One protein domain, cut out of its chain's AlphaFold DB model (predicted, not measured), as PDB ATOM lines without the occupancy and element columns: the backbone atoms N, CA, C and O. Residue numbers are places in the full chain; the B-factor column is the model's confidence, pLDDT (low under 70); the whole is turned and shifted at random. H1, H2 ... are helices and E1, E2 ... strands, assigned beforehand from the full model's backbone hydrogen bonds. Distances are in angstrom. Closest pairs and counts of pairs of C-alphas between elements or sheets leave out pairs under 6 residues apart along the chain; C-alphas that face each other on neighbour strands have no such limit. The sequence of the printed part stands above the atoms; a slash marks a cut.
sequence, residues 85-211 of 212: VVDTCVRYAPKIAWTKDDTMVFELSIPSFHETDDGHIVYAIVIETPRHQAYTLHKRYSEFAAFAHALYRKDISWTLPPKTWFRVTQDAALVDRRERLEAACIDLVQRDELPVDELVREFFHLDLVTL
ATOM      1  N   VAL A  85     -32.397  33.237  39.525       57.69
ATOM      2  CA  VAL A  85     -32.955  31.969  39.040       57.69
ATOM      3  C   VAL A  85     -33.644  32.316  37.726       57.69
ATOM      4  O   VAL A  85     -34.752  32.849  37.730       57.69
ATOM      5  N   VAL A  86     -32.913  32.186  36.619       56.81
ATOM      6  CA  VAL A  86     -33.356  32.731  35.329       56.81
ATOM      7  C   VAL A  86     -34.397  31.829  34.687       56.81
ATOM      8  O   VAL A  86     -35.351  32.359  34.130       56.81
ATOM      9  N   ASP A  87     -34.289  30.510  34.845       62.94
ATOM     10  CA  ASP A  87     -35.240  29.562  34.268       62.94
ATOM     11  C   ASP A  87     -35.354  28.302  35.144       62.94
ATOM     12  O   ASP A  87     -34.358  27.717  35.574       62.94
ATOM     13  N   THR A  88     -36.589  27.878  35.429       67.94
ATOM     14  CA  THR A  88     -36.855  26.628  36.151       67.94
ATOM     15  C   THR A  88     -37.210  25.546  35.142       67.94
ATOM     16  O   THR A  88     -38.277  25.557  34.535       67.94
ATOM     17  N   CYS A  89     -36.330  24.564  34.963       76.00
ATOM     18  CA  CYS A  89     -36.687  23.383  34.189       76.00
ATOM     19  C   CYS A  89     -37.768  22.615  34.962       76.00
ATOM     20  O   CYS A  89     -37.528  22.160  36.082       76.00
ATOM     21  N   VAL A  90     -38.975  22.524  34.402       82.94
ATOM     22  CA  VAL A  90     -40.137  21.904  35.072       82.94
ATOM     23  C   VAL A  90     -40.697  20.709  34.314       82.94
ATOM     24  O   VAL A  90     -41.579  20.025  34.826       82.94
ATOM     25  N   ARG A  91     -40.213  20.436  33.098       89.19
ATOM     26  CA  ARG A  91     -40.764  19.367  32.266       89.19
ATOM     27  C   ARG A  91     -39.672  18.563  31.584       89.19
ATOM     28  O   ARG A  91     -38.854  19.110  30.853       89.19
ATOM     29  N   TYR A  92     -39.702  17.251  31.760       92.25
ATOM     30  CA  TYR A  92     -38.891  16.369  30.935       92.25
ATOM     31  C   TYR A  92     -39.469  16.302  29.515       92.25
ATOM     32  O   TYR A  92     -40.673  16.102  29.327       92.25
ATOM     33  N   ALA A  93     -38.615  16.443  28.506       92.44
ATOM     34  CA  ALA A  93     -38.958  16.161  27.121       92.44
ATOM     35  C   ALA A  93     -37.715  15.655  26.378       92.44
ATOM     36  O   ALA A  93     -36.659  16.275  26.501       92.44
ATOM     37  N   PRO A  94     -37.822  14.581  25.575       92.75
ATOM     38  CA  PRO A  94     -36.703  14.144  24.750       92.75
ATOM     39  C   PRO A  94     -36.345  15.236  23.742       92.75
ATOM     40  O   PRO A  94     -37.231  15.930  23.234       92.75
ATOM     41  N   LYS A  95     -35.064  15.357  23.396       90.38
ATOM     42  CA  LYS A  95     -34.547  16.450  22.556       90.38
ATOM     43  C   LYS A  95     -35.197  16.554  21.185       90.38
ATOM     44  O   LYS A  95     -35.353  17.643  20.642       90.38
ATOM     45  N   ILE A  96     -35.648  15.427  20.640       92.00
ATOM     46  CA  ILE A  96     -36.377  15.383  19.365       92.00
ATOM     47  C   ILE A  96     -37.760  16.052  19.428       92.00
ATOM     48  O   ILE A  96     -38.314  16.406  18.393       92.00
ATOM     49  N   ALA A  97     -38.326  16.205  20.628       90.75
ATOM     50  CA  ALA A  97     -39.635  16.804  20.862       90.75
ATOM     51  C   ALA A  97     -39.556  18.290  21.243       90.75
ATOM     52  O   ALA A  97     -40.589  18.889  21.538       90.75
ATOM     53  N   TRP A  98     -38.359  18.881  21.275       91.81
ATOM     54  CA  TRP A  98     -38.186  20.281  21.643       91.81
ATOM     55  C   TRP A  98     -38.656  21.215  20.530       91.81
ATOM     56  O   TRP A  98     -38.333  21.037  19.354       91.81
ATOM     57  N   THR A  99     -39.377  22.258  20.920       87.62
ATOM     58  CA  THR A  99     -39.745  23.378  20.053       87.62
ATOM     59  C   THR A  99     -38.950  24.630  20.427       87.62
ATOM     60  O   THR A  99     -38.358  24.719  21.501       87.62
ATOM     61  N   LYS A 100     -38.924  25.633  19.540       81.31
ATOM     62  CA  LYS A 100     -38.209  26.901  19.782       81.31
ATOM     63  C   LYS A 100     -38.757  27.679  20.992       81.31
ATOM     64  O   LYS A 100     -38.038  28.495  21.566       81.31
ATOM     65  N   ASP A 101     -40.002  27.401  21.370       82.31
ATOM     66  CA  ASP A 101     -40.713  28.072  22.457       82.31
ATOM     67  C   ASP A 101     -40.644  27.293  23.784       82.31
ATOM     68  O   ASP A 101     -41.083  27.797  24.815       82.31
ATOM     69  N   ASP A 102     -40.064  26.085  23.795       81.44
ATOM     70  CA  ASP A 102     -39.912  25.278  25.006       81.44
ATOM     71  C   ASP A 102     -38.764  25.809  25.874       81.44
ATOM     72  O   ASP A 102     -37.624  25.360  25.801       81.44
ATOM     73  N   THR A 103     -39.052  26.790  26.723       80.50
ATOM     74  CA  THR A 103     -38.035  27.391  27.604       80.50
ATOM     75  C   THR A 103     -37.821  26.608  28.895       80.50
ATOM     76  O   THR A 103     -36.802  26.778  29.549       80.50
ATOM     77  N   MET A 104     -38.767  25.738  29.253       86.00
ATOM     78  CA  MET A 104     -38.828  25.072  30.560       86.00
ATOM     79  C   MET A 104     -38.654  23.550  30.480       86.00
ATOM     80  O   MET A 104     -39.039  22.825  31.406       86.00
ATOM     81  N   VAL A 105     -38.112  23.055  29.362       90.81
ATOM     82  CA  VAL A 105     -37.869  21.624  29.152       90.81
ATOM     83  C   VAL A 105     -36.416  21.249  29.363       90.81
ATOM     84  O   VAL A 105     -35.512  22.055  29.145       90.81
ATOM     85  N   PHE A 106     -36.201  19.996  29.741       93.12
ATOM     86  CA  PHE A 106     -34.879  19.397  29.798       93.12
ATOM     87  C   PHE A 106     -34.910  17.943  29.330       93.12
ATOM     88  O   PHE A 106     -35.943  17.271  29.384       93.12
ATOM     89  N   GLU A 107     -33.752  17.456  28.904       95.06
ATOM     90  CA  GLU A 107     -33.478  16.045  28.666       95.06
ATOM     91  C   GLU A 107     -32.440  15.565  29.683       95.06
ATOM     92  O   GLU A 107     -31.568  16.323  30.109       95.06
ATOM     93  N   LEU A 108     -32.555  14.302  30.083       96.19
ATOM     94  CA  LEU A 108     -31.666  13.642  31.028       96.19
ATOM     95  C   LEU A 108     -31.098  12.387  30.377       96.19
ATOM     96  O   LEU A 108     -31.853  11.584  29.830       96.19
ATOM     97  N   SER A 109     -29.788  12.195  30.502       97.50
ATOM     98  CA  SER A 109     -29.103  10.959  30.113       97.50
ATOM     99  C   SER A 109     -27.989  10.605  31.099       97.50
ATOM    100  O   SER A 109     -27.550  11.443  31.888       97.50
ATOM    101  N   ILE A 110     -27.518   9.356  31.078       98.06
ATOM    102  CA  ILE A 110     -26.356   8.925  31.877       98.06
ATOM    103  C   ILE A 110     -25.322   8.285  30.946       98.06
ATOM    104  O   ILE A 110     -25.193   7.060  30.933       98.06
ATOM    105  N   PRO A 111     -24.592   9.060  30.125       97.81
ATOM    106  CA  PRO A 111     -23.789   8.511  29.030       97.81
ATOM    107  C   PRO A 111     -22.591   7.675  29.488       97.81
ATOM    108  O   PRO A 111     -22.129   6.810  28.746       97.81
ATOM    109  N   SER A 112     -22.061   7.912  30.689       96.88
ATOM    110  CA  SER A 112     -20.834   7.257  31.139       96.88
ATOM    111  C   SER A 112     -20.769   7.065  32.652       96.88
ATOM    112  O   SER A 112     -21.549   7.616  33.435       96.88
ATOM    113  N   PHE A 113     -19.813   6.241  33.065       96.25
ATOM    114  CA  PHE A 113     -19.399   6.081  34.449       96.25
ATOM    115  C   PHE A 113     -17.878   5.941  34.501       96.25
ATOM    116  O   PHE A 113     -17.253   5.540  33.520       96.25
ATOM    117  N   HIS A 114     -17.284   6.266  35.642       94.50
ATOM    118  CA  HIS A 114     -15.858   6.070  35.886       94.50
ATOM    119  C   HIS A 114     -15.608   5.670  37.341       94.50
ATOM    120  O   HIS A 114     -16.457   5.876  38.215       94.50
ATOM    121  N   GLU A 115     -14.452   5.063  37.590       93.69
ATOM    122  CA  GLU A 115     -13.967   4.769  38.936       93.69
ATOM    123  C   GLU A 115     -13.160   5.962  39.458       93.69
ATOM    124  O   GLU A 115     -12.321   6.505  38.742       93.69
ATOM    125  N   THR A 116     -13.441   6.395  40.685       92.44
ATOM    126  CA  THR A 116     -12.660   7.421  41.389       92.44
ATOM    127  C   THR A 116     -11.411   6.817  42.020       92.44
ATOM    128  O   THR A 116     -11.358   5.610  42.254       92.44
ATOM    129  N   ASP A 117     -10.453   7.657  42.414       91.81
ATOM    130  CA  ASP A 117      -9.227   7.223  43.107       91.81
ATOM    131  C   ASP A 117      -9.515   6.434  44.403       91.81
ATOM    132  O   ASP A 117      -8.767   5.535  44.785       91.81
ATOM    133  N   ASP A 118     -10.661   6.707  45.039       90.75
ATOM    134  CA  ASP A 118     -11.164   5.993  46.221       90.75
ATOM    135  C   ASP A 118     -11.794   4.611  45.923       90.75
ATOM    136  O   ASP A 118     -12.283   3.931  46.832       90.75
ATOM    137  N   GLY A 119     -11.839   4.184  44.658       89.69
ATOM    138  CA  GLY A 119     -12.422   2.906  44.232       89.69
ATOM    139  C   GLY A 119     -13.956   2.892  44.218       89.69
ATOM    140  O   GLY A 119     -14.594   1.868  44.499       89.69
ATOM    141  N   HIS A 120     -14.588   4.041  43.963       90.06
ATOM    142  CA  HIS A 120     -16.040   4.158  43.841       90.06
ATOM    143  C   HIS A 120     -16.456   4.429  42.400       90.06
ATOM    144  O   HIS A 120     -15.842   5.231  41.711       90.06
ATOM    145  N   ILE A 121     -17.555   3.808  41.966       93.12
ATOM    146  CA  ILE A 121     -18.160   4.133  40.672       93.12
ATOM    147  C   ILE A 121     -19.039   5.373  40.797       93.12
ATOM    148  O   ILE A 121     -19.970   5.412  41.612       93.12
ATOM    149  N   VAL A 122     -18.749   6.345  39.941       96.19
ATOM    150  CA  VAL A 122     -19.497   7.584  39.753       96.19
ATOM    151  C   VAL A 122     -20.140   7.562  38.373       96.19
ATOM    152  O   VAL A 122     -19.491   7.254  37.376       96.19
ATOM    153  N   TYR A 123     -21.423   7.902  38.324       97.44
ATOM    154  CA  TYR A 123     -22.201   8.048  37.101       97.44
ATOM    155  C   TYR A 123     -22.224   9.519  36.698       97.44
ATOM    156  O   TYR A 123     -22.483  10.377  37.544       97.44
ATOM    157  N   ALA A 124     -21.944   9.795  35.426       98.00
ATOM    158  CA  ALA A 124     -22.087  11.119  34.841       98.00
ATOM    159  C   ALA A 124     -23.518  11.260  34.314       98.00
ATOM    160  O   ALA A 124     -23.883  10.591  33.353       98.00
ATOM    161  N   ILE A 125     -24.325  12.086  34.972       97.94
ATOM    162  CA  ILE A 125     -25.692  12.424  34.572       97.94
ATOM    163  C   ILE A 125     -25.614  13.725  33.783       97.94
ATOM    164  O   ILE A 125     -25.176  14.735  34.326       97.94
ATOM    165  N   VAL A 126     -26.020  13.712  32.522       96.44
ATOM    166  CA  VAL A 126     -26.036  14.900  31.670       96.44
ATOM    167  C   VAL A 126     -27.456  15.432  31.598       96.44
ATOM    168  O   VAL A 126     -28.379  14.686  31.266       96.44
ATOM    169  N   ILE A 127     -27.605  16.718  31.902       94.56
ATOM    170  CA  ILE A 127     -28.853  17.454  31.747       94.56
ATOM    171  C   ILE A 127     -28.665  18.472  30.627       94.56
ATOM    172  O   ILE A 127     -27.771  19.320  30.683       94.56
ATOM    173  N   GLU A 128     -29.508  18.384  29.604       92.81
ATOM    174  CA  GLU A 128     -29.518  19.311  28.474       92.81
ATOM    175  C   GLU A 128     -30.797  20.149  28.484       92.81
ATOM    176  O   GLU A 128     -31.873  19.643  28.797       92.81
ATOM    177  N   THR A 129     -30.695  21.421  28.094       89.75
ATOM    178  CA  THR A 129     -31.852  22.315  27.934       89.75
ATOM    179  C   THR A 129     -31.774  23.028  26.580       89.75
ATOM    180  O   THR A 129     -30.681  23.151  26.027       89.75
ATOM    181  N   PRO A 130     -32.888  23.531  26.017       85.81
ATOM    182  CA  PRO A 130     -32.860  24.212  24.718       85.81
ATOM    183  C   PRO A 130     -32.072  25.528  24.694       85.81
ATOM    184  O   PRO A 130     -31.592  25.930  23.635       85.81
ATOM    185  N   ARG A 131     -31.979  26.227  25.833       78.25
ATOM    186  CA  ARG A 131     -31.372  27.567  25.932       78.25
ATOM    187  C   ARG A 131     -29.971  27.577  26.530       78.25
ATOM    188  O   ARG A 131     -29.217  28.503  26.241       78.25
ATOM    189  N   HIS A 132     -29.621  26.582  27.339       72.81
ATOM    190  CA  HIS A 132     -28.335  26.540  28.028       72.81
ATOM    191  C   HIS A 132     -27.457  25.394  27.538       72.81
ATOM    192  O   HIS A 132     -27.928  24.380  27.024       72.81
ATOM    193  N   GLN A 133     -26.151  25.564  27.744       80.94
ATOM    194  CA  GLN A 133     -25.170  24.499  27.590       80.94
ATOM    195  C   GLN A 133     -25.555  23.314  28.492       80.94
ATOM    196  O   GLN A 133     -25.985  23.507  29.632       80.94
ATOM    197  N   ALA A 134     -25.383  22.092  27.990       89.56
ATOM    198  CA  ALA A 134     -25.505  20.888  28.799       89.56
ATOM    199  C   ALA A 134     -24.576  20.960  30.021       89.56
ATOM    200  O   ALA A 134     -23.422  21.379  29.899       89.56
ATOM    201  N   TYR A 135     -25.057  20.510  31.177       91.44
ATOM    202  CA  TYR A 135     -24.237  20.363  32.379       91.44
ATOM    203  C   TYR A 135     -24.222  18.911  32.844       91.44
ATOM    204  O   TYR A 135     -25.109  18.119  32.528       91.44
ATOM    205  N   THR A 136     -23.162  18.542  33.562       94.88
ATOM    206  CA  THR A 136     -22.942  17.167  34.021       94.88
ATOM    207  C   THR A 136     -22.881  17.119  35.537       94.88
ATOM    208  O   THR A 136     -22.138  17.869  36.166       94.88
ATOM    209  N   LEU A 137     -23.646  16.204  36.120       95.69
ATOM    210  CA  LEU A 137     -23.637  15.883  37.537       95.69
ATOM    211  C   LEU A 137     -22.968  14.538  37.759       95.69
ATOM    212  O   LEU A 137     -23.161  13.589  37.005       95.69
ATOM    213  N   HIS A 138     -22.226  14.440  38.850       96.94
ATOM    214  CA  HIS A 138     -21.523  13.228  39.226       96.94
ATOM    215  C   HIS A 138     -22.151  12.658  40.491       96.94
ATOM    216  O   HIS A 138     -22.104  13.290  41.542       96.94
ATOM    217  N   LYS A 139     -22.757  11.469  40.388       97.44
ATOM    218  CA  LYS A 139     -23.419  10.802  41.519       97.44
ATOM    219  C   LYS A 139     -22.938   9.364  41.660       97.44
ATOM    220  O   LYS A 139     -22.856   8.612  40.688       97.44
ATOM    221  N   ARG A 140     -22.664   8.934  42.888       95.81
ATOM    222  CA  ARG A 140     -22.413   7.527  43.235       95.81
ATOM    223  C   ARG A 140     -23.726   6.789  43.432       95.81
ATOM    224  O   ARG A 140     -24.704   7.363  43.898       95.81
ATOM    225  N   TYR A 141     -23.724   5.470  43.236       95.19
ATOM    226  CA  TYR A 141     -24.904   4.625  43.497       95.19
ATOM    227  C   TYR A 141     -25.495   4.815  44.913       95.19
ATOM    228  O   TYR A 141     -26.704   4.718  45.108       95.19
ATOM    229  N   SER A 142     -24.658   5.097  45.920       95.44
ATOM    230  CA  SER A 142     -25.122   5.375  47.288       95.44
ATOM    231  C   SER A 142     -25.995   6.625  47.398       95.44
ATOM    232  O   SER A 142     -26.878   6.654  48.247       95.44
ATOM    233  N   GLU A 143     -25.768   7.631  46.553       97.25
ATOM    234  CA  GLU A 143     -26.567   8.860  46.522       97.25
ATOM    235  C   GLU A 143     -27.934   8.597  45.897       97.25
ATOM    236  O   GLU A 143     -28.937   9.008  46.470       97.25
ATOM    237  N   PHE A 144     -28.002   7.804  44.818       97.25
ATOM    238  CA  PHE A 144     -29.281   7.320  44.280       97.25
ATOM    239  C   PHE A 144     -30.073   6.563  45.351       97.25
ATOM    240  O   PHE A 144     -31.256   6.817  45.545       97.25
ATOM    241  N   ALA A 145     -29.426   5.661  46.098       96.75
ATOM    242  CA  ALA A 145     -30.092   4.899  47.154       96.75
ATOM    243  C   ALA A 145     -30.607   5.789  48.300       96.75
ATOM    244  O   ALA A 145     -31.702   5.554  48.814       96.75
ATOM    245  N   ALA A 146     -29.838   6.806  48.700       97.19
ATOM    246  CA  ALA A 146     -30.269   7.783  49.697       97.19
ATOM    247  C   ALA A 146     -31.457   8.614  49.188       97.19
ATOM    248  O   ALA A 146     -32.435   8.790  49.915       97.19
ATOM    249  N   PHE A 147     -31.405   9.045  47.928       97.38
ATOM    250  CA  PHE A 147     -32.477   9.787  47.279       97.38
ATOM    251  C   PHE A 147     -33.758   8.948  47.140       97.38
ATOM    252  O   PHE A 147     -34.825   9.404  47.536       97.38
ATOM    253  N   ALA A 148     -33.667   7.680  46.730       97.00
ATOM    254  CA  ALA A 148     -34.813   6.765  46.702       97.00
ATOM    255  C   ALA A 148     -35.463   6.582  48.073       97.00
ATOM    256  O   ALA A 148     -36.684   6.522  48.186       97.00
ATOM    257  N   HIS A 149     -34.659   6.531  49.133       96.88
ATOM    258  CA  HIS A 149     -35.181   6.477  50.490       96.88
ATOM    259  C   HIS A 149     -35.853   7.796  50.914       96.88
ATOM    260  O   HIS A 149     -36.843   7.765  51.644       96.88
ATOM    261  N   ALA A 150     -35.352   8.949  50.460       96.88
ATOM    262  CA  ALA A 150     -36.000  10.240  50.681       96.88
ATOM    263  C   ALA A 150     -37.346  10.336  49.940       96.88
ATOM    264  O   ALA A 150     -38.343  10.709  50.552       96.88
ATOM    265  N   LEU A 151     -37.401   9.901  48.677       96.06
ATOM    266  CA  LEU A 151     -38.635   9.812  47.887       96.06
ATOM    267  C   LEU A 151     -39.659   8.865  48.520       96.06
ATOM    268  O   LEU A 151     -40.834   9.207  48.620       96.06
ATOM    269  N   TYR A 152     -39.210   7.716  49.030       95.94
ATOM    270  CA  TYR A 152     -40.084   6.761  49.712       95.94
ATOM    271  C   TYR A 152     -40.794   7.375  50.928       95.94
ATOM    272  O   TYR A 152     -41.949   7.061  51.185       95.94
ATOM    273  N   ARG A 153     -40.141   8.288  51.660       95.94
ATOM    274  CA  ARG A 153     -40.772   9.011  52.781       95.94
ATOM    275  C   ARG A 153     -41.856   9.999  52.338       95.94
ATOM    276  O   ARG A 153     -42.664  10.387  53.174       95.94
ATOM    277  N   LYS A 154     -41.852  10.407  51.068       95.06
ATOM    278  CA  LYS A 154     -42.900  11.214  50.424       95.06
ATOM    279  C   LYS A 154     -43.939  10.351  49.690       95.06
ATOM    280  O   LYS A 154     -44.674  10.868  48.860       95.06
ATOM    281  N   ASP A 155     -43.957   9.037  49.933       94.75
ATOM    282  CA  ASP A 155     -44.805   8.069  49.223       94.75
ATOM    283  C   ASP A 155     -44.566   8.010  47.697       94.75
ATOM    284  O   ASP A 155     -45.385   7.494  46.936       94.75
ATOM    285  N   ILE A 156     -43.398   8.469  47.230       94.38
ATOM    286  CA  ILE A 156     -42.992   8.387  45.825       94.38
ATOM    287  C   ILE A 156     -42.200   7.092  45.617       94.38
ATOM    288  O   ILE A 156     -41.071   6.932  46.086       94.38
ATOM    289  N   SER A 157     -42.785   6.146  44.881       93.25
ATOM    290  CA  SER A 157     -42.130   4.876  44.554       93.25
ATOM    291  C   SER A 157     -41.112   5.050  43.424       93.25
ATOM    292  O   SER A 157     -41.495   5.267  42.272       93.25
ATOM    293  N   TRP A 158     -39.826   4.875  43.726       96.12
ATOM    294  CA  TRP A 158     -38.747   4.890  42.736       96.12
ATOM    295  C   TRP A 158     -37.896   3.620  42.826       96.12
ATOM    296  O   TRP A 158     -37.222   3.362  43.825       96.12
ATOM    297  N   THR A 159     -37.955   2.787  41.787       93.69
ATOM    298  CA  THR A 159     -37.310   1.471  41.771       93.69
ATOM    299  C   THR A 159     -35.924   1.545  41.149       93.69
ATOM    300  O   THR A 159     -35.783   1.666  39.934       93.69
ATOM    301  N   LEU A 160     -34.893   1.413  41.979       95.31
ATOM    302  CA  LEU A 160     -33.507   1.389  41.518       95.31
ATOM    303  C   LEU A 160     -33.048  -0.022  41.120       95.31
ATOM    304  O   LEU A 160     -33.458  -1.007  41.745       95.31
ATOM    305  N   PRO A 161     -32.129  -0.145  40.143       93.44
ATOM    306  CA  PRO A 161     -31.470  -1.413  39.864       93.44
ATOM    307  C   PRO A 161     -30.692  -1.892  41.091       93.44
ATOM    308  O   PRO A 161     -30.200  -1.066  41.861       93.44
ATOM    309  N   PRO A 162     -30.525  -3.209  41.290       88.38
ATOM    310  CA  PRO A 162     -29.898  -3.750  42.487       88.38
ATOM    311  C   PRO A 162     -28.436  -3.316  42.656       88.38
ATOM    312  O   PRO A 162     -27.684  -3.061  41.702       88.38
ATOM    313  N   LYS A 163     -27.989  -3.296  43.916       87.00
ATOM    314  CA  LYS A 163     -26.571  -3.123  44.221       87.00
ATOM    315  C   LYS A 163     -25.788  -4.368  43.771       87.00
ATOM    316  O   LYS A 163     -26.103  -5.495  44.141       87.00
ATOM    317  N   THR A 164     -24.736  -4.154  43.003       81.44
ATOM    318  CA  THR A 164     -23.741  -5.119  42.592       81.44
ATOM    319  C   THR A 164     -22.780  -5.247  43.753       81.44
ATOM    320  O   THR A 164     -22.311  -4.274  44.345       81.44
ATOM    321  N   TRP A 165     -22.581  -6.490  44.145       72.38
ATOM    322  CA  TRP A 165     -21.759  -6.889  45.276       72.38
ATOM    323  C   TRP A 165     -20.414  -7.452  44.805       72.38
ATOM    324  O   TRP A 165     -19.537  -7.716  45.625       72.38
ATOM    325  N   PHE A 166     -20.244  -7.628  43.491       68.00
ATOM    326  CA  PHE A 166     -18.965  -7.946  42.874       68.00
ATOM    327  C   PHE A 166     -18.114  -6.677  42.738       68.00
ATOM    328  O   PHE A 166     -18.634  -5.567  42.617       68.00
ATOM    329  N   ARG A 167     -16.791  -6.861  42.806       64.44
ATOM    330  CA  ARG A 167     -15.805  -5.786  42.630       64.44
ATOM    331  C   ARG A 167     -15.956  -5.140  41.250       64.44
ATOM    332  O   ARG A 167     -16.498  -5.764  40.341       64.44
ATOM    333  N   VAL A 168     -15.436  -3.921  41.123       63.12
ATOM    334  CA  VAL A 168     -15.464  -2.979  39.981       63.12
ATOM    335  C   VAL A 168     -14.802  -3.521  38.686       63.12
ATOM    336  O   VAL A 168     -14.290  -2.794  37.859       63.12
ATOM    337  N   THR A 169     -14.796  -4.834  38.460       66.81
ATOM    338  CA  THR A 169     -14.081  -5.481  37.351       66.81
ATOM    339  C   THR A 169     -15.001  -6.043  36.269       66.81
ATOM    340  O   THR A 169     -14.513  -6.606  35.297       66.81
ATOM    341  N   GLN A 170     -16.326  -5.962  36.430       83.44
ATOM    342  CA  GLN A 170     -17.279  -6.414  35.410       83.44
ATOM    343  C   GLN A 170     -17.925  -5.214  34.722       83.44
ATOM    344  O   GLN A 170     -19.031  -4.809  35.080       83.44
ATOM    345  N   ASP A 171     -17.223  -4.674  33.728       88.38
ATOM    346  CA  ASP A 171     -17.655  -3.514  32.942       88.38
ATOM    347  C   ASP A 171     -19.060  -3.703  32.346       88.38
ATOM    348  O   ASP A 171     -19.949  -2.888  32.572       88.38
ATOM    349  N   ALA A 172     -19.331  -4.869  31.746       90.50
ATOM    350  CA  ALA A 172     -20.647  -5.203  31.191       90.50
ATOM    351  C   ALA A 172     -21.800  -5.067  32.205       90.50
ATOM    352  O   ALA A 172     -22.898  -4.637  31.859       90.50
ATOM    353  N   ALA A 173     -21.559  -5.406  33.472       89.75
ATOM    354  CA  ALA A 173     -22.583  -5.302  34.503       89.75
ATOM    355  C   ALA A 173     -22.711  -3.875  35.073       89.75
ATOM    356  O   ALA A 173     -23.757  -3.519  35.617       89.75
ATOM    357  N   LEU A 174     -21.669  -3.045  34.945       91.25
ATOM    358  CA  LEU A 174     -21.753  -1.608  35.213       91.25
ATOM    359  C   LEU A 174     -22.505  -0.877  34.095       91.25
ATOM    360  O   LEU A 174     -23.308  -0.002  34.412       91.25
ATOM    361  N   VAL A 175     -22.322  -1.288  32.836       94.19
ATOM    362  CA  VAL A 175     -23.084  -0.795  31.678       94.19
ATOM    363  C   VAL A 175     -24.574  -1.121  31.817       94.19
ATOM    364  O   VAL A 175     -25.382  -0.197  31.792       94.19
ATOM    365  N   ASP A 176     -24.948  -2.383  32.066       93.81
ATOM    366  CA  ASP A 176     -26.360  -2.770  32.277       93.81
ATOM    367  C   ASP A 176     -26.993  -1.976  33.428       93.81
ATOM    368  O   ASP A 176     -28.121  -1.489  33.344       93.81
ATOM    369  N   ARG A 177     -26.249  -1.768  34.515       94.25
ATOM    370  CA  ARG A 177     -26.735  -0.928  35.604       94.25
ATOM    371  C   ARG A 177     -26.887   0.535  35.198       94.25
ATOM    372  O   ARG A 177     -27.869   1.138  35.622       94.25
ATOM    373  N   ARG A 178     -25.921   1.119  34.484       96.12
ATOM    374  CA  ARG A 178     -25.983   2.508  33.994       96.12
ATOM    375  C   ARG A 178     -27.266   2.703  33.192       96.12
ATOM    376  O   ARG A 178     -28.023   3.612  33.501       96.12
ATOM    377  N   GLU A 179     -27.551   1.792  32.265       97.00
ATOM    378  CA  GLU A 179     -28.771   1.803  31.446       97.00
ATOM    379  C   GLU A 179     -30.040   1.724  32.293       97.00
ATOM    380  O   GLU A 179     -30.982   2.486  32.093       97.00
ATOM    381  N   ARG A 180     -30.063   0.845  33.300       97.06
ATOM    382  CA  ARG A 180     -31.210   0.745  34.216       97.06
ATOM    383  C   ARG A 180     -31.365   1.966  35.118       97.06
ATOM    384  O   ARG A 180     -32.492   2.312  35.455       97.06
ATOM    385  N   LEU A 181     -30.266   2.587  35.552       97.25
ATOM    386  CA  LEU A 181     -30.302   3.835  36.318       97.25
ATOM    387  C   LEU A 181     -30.846   4.968  35.458       97.25
ATOM    388  O   LEU A 181     -31.702   5.709  35.924       97.25
ATOM    389  N   GLU A 182     -30.385   5.070  34.215       97.75
ATOM    390  CA  GLU A 182     -30.858   6.050  33.242       97.75
ATOM    391  C   GLU A 182     -32.360   5.891  33.003       97.75
ATOM    392  O   GLU A 182     -33.113   6.837  33.220       97.75
ATOM    393  N   ALA A 183     -32.814   4.673  32.696       97.19
ATOM    394  CA  ALA A 183     -34.232   4.373  32.532       97.19
ATOM    395  C   ALA A 183     -35.054   4.704  33.788       97.19
ATOM    396  O   ALA A 183     -36.129   5.283  33.677       97.19
ATOM    397  N   ALA A 184     -34.548   4.389  34.987       97.19
ATOM    398  CA  ALA A 184     -35.231   4.717  36.238       97.19
ATOM    399  C   ALA A 184     -35.286   6.230  36.502       97.19
ATOM    400  O   ALA A 184     -36.280   6.717  37.037       97.19
ATOM    401  N   CYS A 185     -34.237   6.985  36.163       96.81
ATOM    402  CA  CYS A 185     -34.239   8.445  36.284       96.81
ATOM    403  C   CYS A 185     -35.236   9.064  35.307       96.81
ATOM    404  O   CYS A 185     -36.028   9.902  35.717       96.81
ATOM    405  N   ILE A 186     -35.228   8.609  34.050       96.06
ATOM    406  CA  ILE A 186     -36.166   9.049  33.014       96.06
ATOM    407  C   ILE A 186     -37.610   8.750  33.435       96.06
ATOM    408  O   ILE A 186     -38.434   9.655  33.409       96.06
ATOM    409  N   ASP A 187     -37.907   7.531  33.898       95.56
ATOM    410  CA  ASP A 187     -39.239   7.161  34.406       95.56
ATOM    411  C   ASP A 187     -39.693   8.067  35.559       95.56
ATOM    412  O   ASP A 187     -40.859   8.443  35.632       95.56
ATOM    413  N   LEU A 188     -38.776   8.459  36.450       95.19
ATOM    414  CA  LEU A 188     -39.087   9.370  37.547       95.19
ATOM    415  C   LEU A 188     -39.452  10.769  37.038       95.19
ATOM    416  O   LEU A 188     -40.474  11.309  37.446       95.19
ATOM    417  N   VAL A 189     -38.637  11.356  36.158       94.25
ATOM    418  CA  VAL A 189     -38.848  12.736  35.679       94.25
ATOM    419  C   VAL A 189     -39.942  12.852  34.614       94.25
ATOM    420  O   VAL A 189     -40.416  13.952  34.349       94.25
ATOM    421  N   GLN A 190     -40.356  11.737  34.006       93.94
ATOM    422  CA  GLN A 190     -41.500  11.682  33.091       93.94
ATOM    423  C   GLN A 190     -42.850  11.743  33.805       93.94
ATOM    424  O   GLN A 190     -43.850  12.059  33.165       93.94
ATOM    425  N   ARG A 191     -42.905  11.415  35.100       91.94
ATOM    426  CA  ARG A 191     -44.148  11.504  35.870       91.94
ATOM    427  C   ARG A 191     -44.510  12.967  36.067       91.94
ATOM    428  O   ARG A 191     -43.666  13.769  36.468       91.94
ATOM    429  N   ASP A 192     -45.776  13.280  35.817       76.19
ATOM    430  CA  ASP A 192     -46.310  14.622  36.006       76.19
ATOM    431  C   ASP A 192     -46.021  15.115  37.436       76.19
ATOM    432  O   ASP A 192     -46.025  14.340  38.392       76.19
ATOM    433  N   GLU A 193     -45.726  16.411  37.562       83.06
ATOM    434  CA  GLU A 193     -45.454  17.130  38.823       83.06
ATOM    435  C   GLU A 193     -44.124  16.801  39.531       83.06
ATOM    436  O   GLU A 193     -43.606  17.649  40.257       83.06
ATOM    437  N   LEU A 194     -43.493  15.645  39.289       86.56
ATOM    438  CA  LEU A 194     -42.248  15.283  39.984       86.56
ATOM    439  C   LEU A 194     -41.037  16.173  39.665       86.56
ATOM    440  O   LEU A 194     -40.284  16.454  40.594       86.56
ATOM    441  N   PRO A 195     -40.827  16.685  38.438       83.00
ATOM    442  CA  PRO A 195     -39.746  17.645  38.187       83.00
ATOM    443  C   PRO A 195     -39.913  18.989  38.921       83.00
ATOM    444  O   PRO A 195     -38.988  19.802  38.947       83.00
ATOM    445  N   VAL A 196     -41.087  19.240  39.508       85.69
ATOM    446  CA  VAL A 196     -41.358  20.407  40.358       85.69
ATOM    447  C   VAL A 196     -41.079  20.094  41.836       85.69
ATOM    448  O   VAL A 196     -40.856  21.021  42.612       85.69
ATOM    449  N   ASP A 197     -41.025  18.817  42.239       91.12
ATOM    450  CA  ASP A 197     -40.711  18.436  43.619       91.12
ATOM    451  C   ASP A 197     -39.284  18.848  43.996       91.12
ATOM    452  O   ASP A 197     -38.312  18.502  43.324       91.12
ATOM    453  N   GLU A 198     -39.160  19.538  45.127       91.12
ATOM    454  CA  GLU A 198     -37.900  20.077  45.642       91.12
ATOM    455  C   GLU A 198     -36.782  19.027  45.734       91.12
ATOM    456  O   GLU A 198     -35.651  19.315  45.360       91.12
ATOM    457  N   LEU A 199     -37.082  17.784  46.136       92.94
ATOM    458  CA  LEU A 199     -36.047  16.749  46.246       92.94
ATOM    459  C   LEU A 199     -35.531  16.316  44.872       92.94
ATOM    460  O   LEU A 199     -34.354  15.996  44.727       92.94
ATOM    461  N   VAL A 200     -36.412  16.266  43.871       93.31
ATOM    462  CA  VAL A 200     -36.037  15.928  42.492       93.31
ATOM    463  C   VAL A 200     -35.212  17.066  41.898       93.31
ATOM    464  O   VAL A 200     -34.168  16.811  41.295       93.31
ATOM    465  N   ARG A 201     -35.639  18.313  42.124       91.31
ATOM    466  CA  ARG A 201     -34.920  19.512  41.681       91.31
ATOM    467  C   ARG A 201     -33.531  19.598  42.292       91.31
ATOM    468  O   ARG A 201     -32.568  19.774  41.552       91.31
ATOM    469  N   GLU A 202     -33.416  19.396  43.601       91.88
ATOM    470  CA  GLU A 202     -32.142  19.394  44.318       91.88
ATOM    471  C   GLU A 202     -31.248  18.241  43.848       91.88
ATOM    472  O   GLU A 202     -30.064  18.431  43.594       91.88
ATOM    473  N   PHE A 203     -31.788  17.034  43.663       94.94
ATOM    474  CA  PHE A 203     -30.964  15.894  43.260       94.94
ATOM    475  C   PHE A 203     -30.358  16.061  41.856       94.94
ATOM    476  O   PHE A 203     -29.191  15.707  41.646       94.94
ATOM    477  N   PHE A 204     -31.137  16.604  40.913       93.50
ATOM    478  CA  PHE A 204     -30.730  16.832  39.522       93.50
ATOM    479  C   PHE A 204     -30.279  18.272  39.232       93.50
ATOM    480  O   PHE A 204     -30.067  18.596  38.068       93.50
ATOM    481  N   HIS A 205     -30.121  19.119  40.254       89.62
ATOM    482  CA  HIS A 205     -29.793  20.548  40.126       89.62
ATOM    483  C   HIS A 205     -30.607  21.270  39.027       89.62
ATOM    484  O   HIS A 205     -30.061  22.036  38.237       89.62
ATOM    485  N   LEU A 206     -31.924  21.026  38.969       82.44
ATOM    486  CA  LEU A 206     -32.812  21.620  37.949       82.44
ATOM    487  C   LEU A 206     -33.057  23.123  38.155       82.44
ATOM    488  O   LEU A 206     -33.634  23.787  37.290       82.44
ATOM    489  N   ASP A 207     -32.639  23.653  39.302       78.06
ATOM    490  CA  ASP A 207     -32.543  25.082  39.569       78.06
ATOM    491  C   ASP A 207     -31.262  25.622  38.924       78.06
ATOM    492  O   ASP A 207     -30.198  25.689  39.541       78.06
ATOM    493  N   LEU A 208     -31.360  25.971  37.641       66.44
ATOM    494  CA  LEU A 208     -30.266  26.610  36.926       66.44
ATOM    495  C   LEU A 208     -30.118  28.052  37.402       66.44
ATOM    496  O   LEU A 208     -30.969  28.915  37.178       66.44
ATOM    497  N   VAL A 209     -28.991  28.312  38.049       58.00
ATOM    498  CA  VAL A 209     -28.554  29.658  38.390       58.00
ATOM    499  C   VAL A 209     -27.594  30.106  37.298       58.00
ATOM    500  O   VAL A 209     -26.480  29.596  37.198       58.00
ATOM    501  N   THR A 210     -28.014  31.042  36.452       49.47
ATOM    502  CA  THR A 210     -27.087  31.703  35.531       49.47
ATOM    503  C   THR A 210     -26.529  32.939  36.215       49.47
ATOM    504  O   THR A 210     -27.293  33.808  36.646       49.47
ATOM    505  N   LEU A 211     -25.203  33.026  36.302       40.88
ATOM    506  CA  LEU A 211     -24.542  34.296  36.579       40.88
ATOM    507  C   LEU A 211     -24.646  35.165  35.305       40.88
ATOM    508  O   LEU A 211     -24.478  34.612  34.213       40.88
TER     509      LEU A 211
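This is residues 85 to 211 of the 212 residues of a protein of Aphanomyces euteiches (UniProt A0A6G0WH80). A strongly twisted sheet of three long strands, E2, E3 and E4, has the long helix H2 packed along one face, over E2. H1 follows E4 with no residue between them but turns off in another direction and extends away from the sheet, with the short helix H3 beside part of it, and the small strand pair E1 and E5 lies at the periphery with both ends of the printed part. The 127 printed residues hold three named helices and five named strands, in the order E1 E2 E3 E4 H1 H2 H3 E5, a mixed class of helices and strands. The larger sheet has the order E2, E3, E4 and the smaller E1, E5, both antiparallel. The whole is compact, with a radius of gyration of the C-alphas of 15.1 A and spans of 46 by 32 by 28 A.

E2 is residues 105 to 115, 30.8 A from first to last C-alpha, beginning at C-alpha 105 (-37.869, 21.624, 29.152). E3 is residues 121 to 128, 22.5 A, and E4 residues 135 to 140, 16.9 A. H2 is residues 171 to 190, 28.3 A, from C-alpha 171 (-17.655, -3.514, 32.942) to C-alpha 190 (-41.500, 11.682, 33.091). H1 is residues 141 to 153, 18.9 A, and H3 residues 198 to 203, 8.4 A. E1 is residues 85 to 88, 7.2 A, and E5 residues 207 to 210, 9.5 A.

E2, E3 and E4 form a meander, each strand the antiparallel neighbour of the one before. In the hairpin E2 and E3, N 109 and O 126 are 3.0 A apart, within hydrogen-bond range; in the hairpin E3 and E4, N 125 and O 137 are 2.8 A apart. H2 is on one face of this sheet, making two layers, a helix over a sheet, at a height over the sheet of 8.9 A. It lies over E2 and runs along the strands, at 21 degrees to E2 on the local plane; the closest C-alphas, of Ile 110 and Glu 182, are 5.5 A apart. H1 only grazes the sheet, with residues 141 to 143, and is near H2. H1 touches H3 with residues 147 to 151 alone, at a shallow tilt of 9 degrees, opposite ways; the closest C-alphas, of Phe 147 and Phe 203, are 7.5 A apart. H3 is not on the sheet. E1 and E5 are antiparallel neighbours at 143 degrees; C-alphas 85 and 209 face each other at 5.0 A, with no backbone N and O within hydrogen-bond range across the pair. Residues 91 to 92 pair, parallel, with residues 105 to 106 of E2. In H1, H2 and H3 every O i to N i+4 pair is within hydrogen-bond range.

The two C-alphas farthest apart, of Asp 101 and Phe 166, are 46.8 A apart. The printed part has no cut. The long links are E1 to E2, 16 residues, and H1 to H2, 17 residues. The mean pLDDT of the printed part is 88.7; residues 85 to 88, 166 to 169 and 208 to 211 of this model are under 70.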